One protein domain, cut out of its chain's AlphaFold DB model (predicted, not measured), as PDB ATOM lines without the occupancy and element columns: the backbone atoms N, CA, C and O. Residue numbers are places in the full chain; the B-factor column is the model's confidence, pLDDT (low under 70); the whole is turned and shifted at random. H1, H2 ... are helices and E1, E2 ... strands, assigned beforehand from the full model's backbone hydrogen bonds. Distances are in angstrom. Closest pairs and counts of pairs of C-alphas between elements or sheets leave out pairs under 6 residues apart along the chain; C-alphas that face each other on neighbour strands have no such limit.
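Overview. This is residues 1 to 55 of the 105 residues of an uncharacterized protein of Candidatus Moranbacteria bacterium GW2011_GWE1_49_15 (UniProt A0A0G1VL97). A long, single helix sticks out like a handle from a small head: residues 1 to 22, of which 2 to 22 belong to H1, stand free, and the head is a three-stranded sheet with the long loop between E1 and E2. The printed part has 55 residues, with one named helix and three named strands in the order H1, E1, E2, E3. The sheet runs E1, E2, E3 and is mixed; the class is mixed, helices and strands. The whole is extended, a rod spanning 53 by 24 by 13 A, with a radius of gyration of the C-alphas of 17.0 A.

Along the chain. Find C-alpha 2 at (198.390, 170.483, 265.796); from there H1, residues 2 to 26, runs 35.9 A to C-alpha 26 at (226.710, 187.726, 279.515). Next comes E1, residues 27 to 30. Further on are E2, residues 42 to 47, 15.3 A long, and E3, residues 50 to 55, 16.0 A long, ending at C-alpha 55 at (227.288, 196.415, 286.032).

Arrangement. Look first at the inner strand, E2. E1 is its parallel neighbour at 23 degrees, with N 44 and O 28 2.7 A apart, within hydrogen-bond range. E3 is its antiparallel neighbour at 146 degrees, a hairpin, with N 45 and O 52 2.8 A apart, within hydrogen-bond range. H1 is not on the sheet, but only just, with 4 pairs of C-alphas within 10 A. The closest C-alphas of H1 and E2 are those of Ala 26 and Phe 42, 6.3 A apart, while H1 and E3 are apart. In H1, 20 of 21 O i to N i+4 pairs are within hydrogen-bond range.

Size, cuts and confidence. The two C-alphas farthest apart, those of Met 1 and Glu 48, are 53.8 A apart. Without residues 1 to 22, the body spans 25 by 18 by 13 A. The printed part has no cut, and the link from E1 to E2, 11 residues, is long. Look at the B-factor column for pLDDT under 70 at residues 1 to 6 and 17 to 27; the mean of the printed part is 72.0.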
ATOM      1  N   MET A   1     196.412 171.840 261.978       55.38
ATOM      2  CA  MET A   1     196.660 172.739 263.134       55.38
ATOM      3  C   MET A   1     197.680 172.209 264.147       55.38
ATOM      4  O   MET A   1     198.664 172.889 264.387       55.38
ATOM      5  N   ARG A   2     197.531 170.997 264.701       54.94
ATOM      6  CA  ARG A   2     198.390 170.483 265.796       54.94
ATOM      7  C   ARG A   2     199.897 170.354 265.471       54.94
ATOM      8  O   ARG A   2     200.718 170.472 266.371       54.94
ATOM      9  N   LYS A   3     200.269 170.131 264.201       55.59
ATOM     10  CA  LYS A   3     201.678 170.081 263.743       55.59
ATOM     11  C   LYS A   3     202.309 171.475 263.581       55.59
ATOM     12  O   LYS A   3     203.484 171.639 263.880       55.59
ATOM     13  N   PHE A   4     201.513 172.473 263.193       56.53
ATOM     14  CA  PHE A   4     201.948 173.870 263.058       56.53
ATOM     15  C   PHE A   4     202.214 174.523 264.422       56.53
ATOM     16  O   PHE A   4     203.244 175.167 264.588       56.53
ATOM     17  N   LEU A   5     201.352 174.278 265.420       60.28
ATOM     18  CA  LEU A   5     201.579 174.757 266.792       60.28
ATOM     19  C   LEU A   5     202.857 174.181 267.415       60.28
ATOM     20  O   LEU A   5     203.563 174.887 268.124       60.28
ATOM     21  N   LYS A   6     203.171 172.908 267.138       60.50
ATOM     22  CA  LYS A   6     204.410 172.285 267.623       60.50
ATOM     23  C   LYS A   6     205.647 172.939 267.004       60.50
ATOM     24  O   LYS A   6     206.588 173.213 267.732       60.50
ATOM     25  N   GLY A   7     205.623 173.232 265.702       70.06
ATOM     26  CA  GLY A   7     206.723 173.930 265.028       70.06
ATOM     27  C   GLY A   7     206.975 175.326 265.602       70.06
ATOM     28  O   GLY A   7     208.114 175.666 265.903       70.06
ATOM     29  N   TRP A   8     205.910 176.095 265.841       75.50
ATOM     30  CA  TRP A   8     206.009 177.411 266.481       75.50
ATOM     31  C   TRP A   8     206.541 177.336 267.912       75.50
ATOM     32  O   TRP A   8     207.446 178.085 268.259       75.50
ATOM     33  N   ALA A   9     206.050 176.392 268.717       70.50
ATOM     34  CA  ALA A   9     206.533 176.206 270.083       70.50
ATOM     35  C   ALA A   9     208.032 175.868 270.129       70.50
ATOM     36  O   ALA A   9     208.746 176.401 270.974       70.50
ATOM     37  N   VAL A  10     208.525 175.038 269.201       78.81
ATOM     38  CA  VAL A  10     209.959 174.728 269.104       78.81
ATOM     39  C   VAL A  10     210.765 175.965 268.713       78.81
ATOM     40  O   VAL A  10     211.775 176.239 269.345       78.81
ATOM     41  N   ILE A  11     210.317 176.749 267.730       79.31
ATOM     42  CA  ILE A  11     211.026 177.967 267.302       79.31
ATOM     43  C   ILE A  11     211.094 178.996 268.440       79.31
ATOM     44  O   ILE A  11     212.165 179.532 268.720       79.31
ATOM     45  N   SER A  12     209.977 179.242 269.127       72.06
ATOM     46  CA  SER A  12     209.927 180.163 270.264       72.06
ATOM     47  C   SER A  12     210.800 179.688 271.424       72.06
ATOM     48  O   SER A  12     211.515 180.492 272.015       72.06
ATOM     49  N   PHE A  13     210.795 178.385 271.720       74.50
ATOM     50  CA  PHE A  13     211.657 177.810 272.751       74.50
ATOM     51  C   PHE A  13     213.139 177.899 272.376       74.50
ATOM     52  O   PHE A  13     213.953 178.223 273.229       74.50
ATOM     53  N   SER A  14     213.499 177.687 271.108       70.38
ATOM     54  CA  SER A  14     214.879 177.826 270.634       70.38
ATOM     55  C   SER A  14     215.379 179.267 270.703       70.38
ATOM     56  O   SER A  14     216.504 179.493 271.135       70.38
ATOM     57  N   LEU A  15     214.552 180.250 270.335       74.38
ATOM     58  CA  LEU A  15     214.874 181.672 270.505       74.38
ATOM     59  C   LEU A  15     215.043 182.030 271.983       74.38
ATOM     60  O   LEU A  15     216.018 182.676 272.353       74.38
ATOM     61  N   PHE A  16     214.135 181.561 272.836       72.75
ATOM     62  CA  PHE A  16     214.222 181.762 274.279       72.75
ATOM     63  C   PHE A  16     215.474 181.111 274.881       72.75
ATOM     64  O   PHE A  16     216.189 181.749 275.647       72.75
ATOM     65  N   ALA A  17     215.792 179.877 274.486       67.62
ATOM     66  CA  ALA A  17     216.996 179.174 274.908       67.62
ATOM     67  C   ALA A  17     218.264 179.874 274.400       67.62
ATOM     68  O   ALA A  17     219.224 179.980 275.145       67.62
ATOM     69  N   MET A  18     218.273 180.406 273.176       67.12
ATOM     70  CA  MET A  18     219.410 181.155 272.634       67.12
ATOM     71  C   MET A  18     219.627 182.482 273.375       67.12
ATOM     72  O   MET A  18     220.767 182.842 273.659       67.12
ATOM     73  N   VAL A  19     218.545 183.176 273.745       69.06
ATOM     74  CA  VAL A  19     218.602 184.371 274.600       69.06
ATOM     75  C   VAL A  19     219.087 184.016 276.004       69.06
ATOM     76  O   VAL A  19     219.938 184.720 276.532       69.06
ATOM     77  N   LEU A  20     218.614 182.911 276.591       61.53
ATOM     78  CA  LEU A  20     219.086 182.427 277.892       61.53
ATOM     79  C   LEU A  20     220.557 182.024 277.858       61.53
ATOM     80  O   LEU A  20     221.292 182.388 278.763       61.53
ATOM     81  N   VAL A  21     220.989 181.320 276.811       59.03
ATOM     82  CA  VAL A  21     222.384 180.916 276.619       59.03
ATOM     83  C   VAL A  21     223.263 182.159 276.457       59.03
ATOM     84  O   VAL A  21     224.271 182.291 277.148       59.03
ATOM     85  N   GLY A  22     222.843 183.119 275.627       61.06
ATOM     86  CA  GLY A  22     223.501 184.421 275.507       61.06
ATOM     87  C   GLY A  22     223.551 185.182 276.836       61.06
ATOM     88  O   GLY A  22     224.588 185.744 277.173       61.06
ATOM     89  N   ALA A  23     222.480 185.130 277.632       58.72
ATOM     90  CA  ALA A  23     222.424 185.729 278.962       58.72
ATOM     91  C   ALA A  23     223.346 185.020 279.970       58.72
ATOM     92  O   ALA A  23     224.034 185.698 280.724       58.72
ATOM     93  N   THR A  24     223.451 183.686 279.948       56.31
ATOM     94  CA  THR A  24     224.404 182.940 280.792       56.31
ATOM     95  C   THR A  24     225.858 183.206 280.421       56.31
ATOM     96  O   THR A  24     226.718 183.150 281.289       56.31
ATOM     97  N   PHE A  25     226.161 183.545 279.164       57.50
ATOM     98  CA  PHE A  25     227.497 184.020 278.792       57.50
ATOM     99  C   PHE A  25     227.704 185.510 279.088       57.50
ATOM    100  O   PHE A  25     228.847 185.941 279.224       57.50
ATOM    101  N   ALA A  26     226.636 186.299 279.207       61.53
ATOM    102  CA  ALA A  26     226.710 187.726 279.515       61.53
ATOM    103  C   ALA A  26     226.829 188.023 281.016       61.53
ATOM    104  O   ALA A  26     227.257 189.119 281.369       61.53
ATOM    105  N   VAL A  27     226.459 187.064 281.868       61.38
ATOM    106  CA  VAL A  27     226.434 187.202 283.325       61.38
ATOM    107  C   VAL A  27     227.438 186.236 283.939       61.38
ATOM    108  O   VAL A  27     227.297 185.024 283.801       61.38
ATOM    109  N   ASP A  28     228.462 186.771 284.597       70.75
ATOM    110  CA  ASP A  28     229.415 185.969 285.374       70.75
ATOM    111  C   ASP A  28     228.972 185.842 286.837       70.75
ATOM    112  O   ASP A  28     228.325 186.750 287.346       70.75
ATOM    113  N   PHE A  29     229.312 184.750 287.521       73.62
ATOM    114  CA  PHE A  29     229.137 184.627 288.976       73.62
ATOM    115  C   PHE A  29     230.515 184.505 289.607       73.62
ATOM    116  O   PHE A  29     231.191 183.496 289.425       73.62
ATOM    117  N   VAL A  30     230.925 185.527 290.346       80.50
ATOM    118  CA  VAL A  30     232.290 185.653 290.857       80.50
ATOM    119  C   VAL A  30     232.298 185.915 292.359       80.50
ATOM    120  O   VAL A  30     231.345 186.459 292.920       80.50
ATOM    121  N   GLU A  31     233.372 185.511 293.036       81.06
ATOM    122  CA  GLU A  31     233.527 185.784 294.470       81.06
ATOM    123  C   GLU A  31     234.052 187.194 294.738       81.06
ATOM    124  O   GLU A  31     233.745 187.760 295.782       81.06
ATOM    125  N   LYS A  32     234.813 187.779 293.806       79.94
ATOM    126  CA  LYS A  32     235.342 189.141 293.916       79.94
ATOM    127  C   LYS A  32     235.199 189.890 292.595       79.94
ATOM    128  O   LYS A  32     235.215 189.288 291.527       79.94
ATOM    129  N   ASN A  33     235.127 191.220 292.668       72.88
ATOM    130  CA  ASN A  33     235.073 192.088 291.482       72.88
ATOM    131  C   ASN A  33     236.291 191.919 290.554       72.88
ATOM    132  O   ASN A  33     236.176 192.101 289.349       72.88
ATOM    133  N   GLU A  34     237.452 191.569 291.107       80.44
ATOM    134  CA  GLU A  34     238.698 191.360 290.356       80.44
ATOM    135  C   GLU A  34     238.666 190.097 289.481       80.44
ATOM    136  O   GLU A  34     239.416 190.000 288.515       80.44
ATOM    137  N   ASP A  35     237.778 189.151 289.797       82.25
ATOM    138  CA  ASP A  35     237.638 187.883 289.076       82.25
ATOM    139  C   ASP A  35     236.706 188.010 287.855       82.25
ATOM    140  O   ASP A  35     236.454 187.030 287.150       82.25
ATOM    141  N   ILE A  36     236.156 189.203 287.602       81.19
ATOM    142  CA  ILE A  36     235.284 189.462 286.456       81.19
ATOM    143  C   ILE A  36     236.121 189.421 285.178       81.19
ATOM    144  O   ILE A  36     237.043 190.209 284.987       81.19
ATOM    145  N   THR A  37     235.754 188.520 284.266       79.31
ATOM    146  CA  THR A  37     236.426 188.394 282.969       79.31
ATOM    147  C   THR A  37     236.305 189.688 282.151       79.31
ATOM    148  O   THR A  37     235.214 190.252 282.019       79.31
ATOM    149  N   ASP A  38     237.402 190.114 281.520       74.19
ATOM    150  CA  ASP A  38     237.408 191.261 280.608       74.19
ATOM    151  C   ASP A  38     236.340 191.125 279.508       74.19
ATOM    152  O   ASP A  38     236.196 190.090 278.853       74.19
ATOM    153  N   GLY A  39     235.575 192.200 279.293       72.25
ATOM    154  CA  GLY A  39     234.491 192.254 278.305       72.25
ATOM    155  C   GLY A  39     233.107 191.864 278.835       72.25
ATOM    156  O   GLY A  39     232.128 191.951 278.088       72.25
ATOM    157  N   LYS A  40     232.982 191.482 280.112       75.31
ATOM    158  CA  LYS A  40     231.678 191.297 280.760       75.31
ATOM    159  C   LYS A  40     231.010 192.641 281.034       75.31
ATOM    160  O   LYS A  40     231.645 193.622 281.408       75.31
ATOM    161  N   ILE A  41     229.695 192.662 280.847       73.38
ATOM    162  CA  ILE A  41     228.858 193.851 281.053       73.38
ATOM    163  C   ILE A  41     228.046 193.724 282.349       73.38
ATOM    164  O   ILE A  41     227.724 194.733 282.975       73.38
ATOM    165  N   PHE A  42     227.753 192.488 282.758       77.31
ATOM    166  CA  PHE A  42     227.034 192.148 283.977       77.31
ATOM    167  C   PHE A  42     227.765 191.014 284.703       77.31
ATOM    168  O   PHE A  42     228.250 190.074 284.071       77.31
ATOM    169  N   ALA A  43     227.810 191.075 286.029       80.94
ATOM    170  CA  ALA A  43     228.281 189.980 286.868       80.94
ATOM    171  C   ALA A  43     227.524 189.979 288.197       80.94
ATOM    172  O   ALA A  43     227.082 191.018 288.665       80.94
ATOM    173  N   PHE A  44     227.367 188.820 288.815       80.94
ATOM    174  CA  PHE A  44     226.942 188.684 290.196       80.94
ATOM    175  C   PHE A  44     228.176 188.455 291.053       80.94
ATOM    176  O   PHE A  44     228.841 187.428 290.925       80.94
ATOM    177  N   VAL A  45     228.472 189.410 291.925       84.38
ATOM    178  CA  VAL A  45     229.638 189.370 292.805       84.38
ATOM    179  C   VAL A  45     229.168 189.040 294.209       84.38
ATOM    180  O   VAL A  45     228.185 189.607 294.692       84.38
ATOM    181  N   ARG A  46     229.843 188.095 294.859       83.44
ATOM    182  CA  ARG A  46     229.527 187.722 296.234       83.44
ATOM    183  C   ARG A  46     230.117 188.740 297.210       83.44
ATOM    184  O   ARG A  46     231.322 188.795 297.408       83.44
ATOM    185  N   GLU A  47     229.262 189.502 297.876       79.75
ATOM    186  CA  GLU A  47     229.638 190.452 298.923       79.75
ATOM    187  C   GLU A  47     228.889 190.103 300.214       79.75
ATOM    188  O   GLU A  47     227.674 189.932 300.202       79.75
ATOM    189  N   GLU A  48     229.610 189.963 301.331       80.44
ATOM    190  CA  GLU A  48     229.021 189.711 302.665       80.44
ATOM    191  C   GLU A  48     228.088 188.483 302.741       80.44
ATOM    192  O   GLU A  48     227.227 188.375 303.608       80.44
ATOM    193  N   GLY A  49     228.292 187.510 301.847       80.38
ATOM    194  CA  GLY A  49     227.499 186.281 301.782       80.38
ATOM    195  C   GLY A  49     226.323 186.328 300.805       80.38
ATOM    196  O   GLY A  49     225.764 185.267 300.524       80.38
ATOM    197  N   GLU A  50     226.018 187.486 300.218       76.56
ATOM    198  CA  GLU A  50     224.957 187.677 299.224       76.56
ATOM    199  C   GLU A  50     225.529 187.988 297.833       76.56
ATOM    200  O   GLU A  50     226.635 188.502 297.701       76.56
ATOM    201  N   TYR A  51     224.782 187.670 296.772       76.94
ATOM    202  CA  TYR A  51     225.161 188.047 295.408       76.94
ATOM    203  C   TYR A  51     224.578 189.414 295.059       76.94
ATOM    204  O   TYR A  51     223.357 189.574 295.007       76.94
ATOM    205  N   LYS A  52     225.447 190.378 294.756       76.94
ATOM    206  CA  LYS A  52     225.065 191.693 294.235       76.94
ATOM    207  C   LYS A  52     225.314 191.766 292.737       76.94
ATOM    208  O   LYS A  52     226.266 191.178 292.231       76.94
ATOM    209  N   LEU A  53     224.448 192.482 292.025       80.19
ATOM    210  CA  LEU A  53     224.614 192.710 290.594       80.19
ATOM    211  C   LEU A  53     225.635 193.828 290.376       80.19
ATOM    212  O   LEU A  53     225.374 194.990 290.675       80.19
ATOM    213  N   TRP A  54     226.769 193.465 289.804       83.88
ATOM    214  CA  TRP A  54     227.746 194.373 289.238       83.88
ATOM    215  C   TRP A  54     227.409 194.661 287.773       83.88
ATOM    216  O   TRP A  54     227.065 193.761 286.996       83.88
ATOM    217  N   ILE A  55     227.512 195.931 287.393       80.19
ATOM    218  CA  ILE A  55     227.288 196.415 286.032       80.19
ATOM    219  C   ILE A  55     228.497 197.254 285.646       80.19
ATOM    220  O   ILE A  55     228.904 198.138 286.399       80.19
TER     221      ILE A  55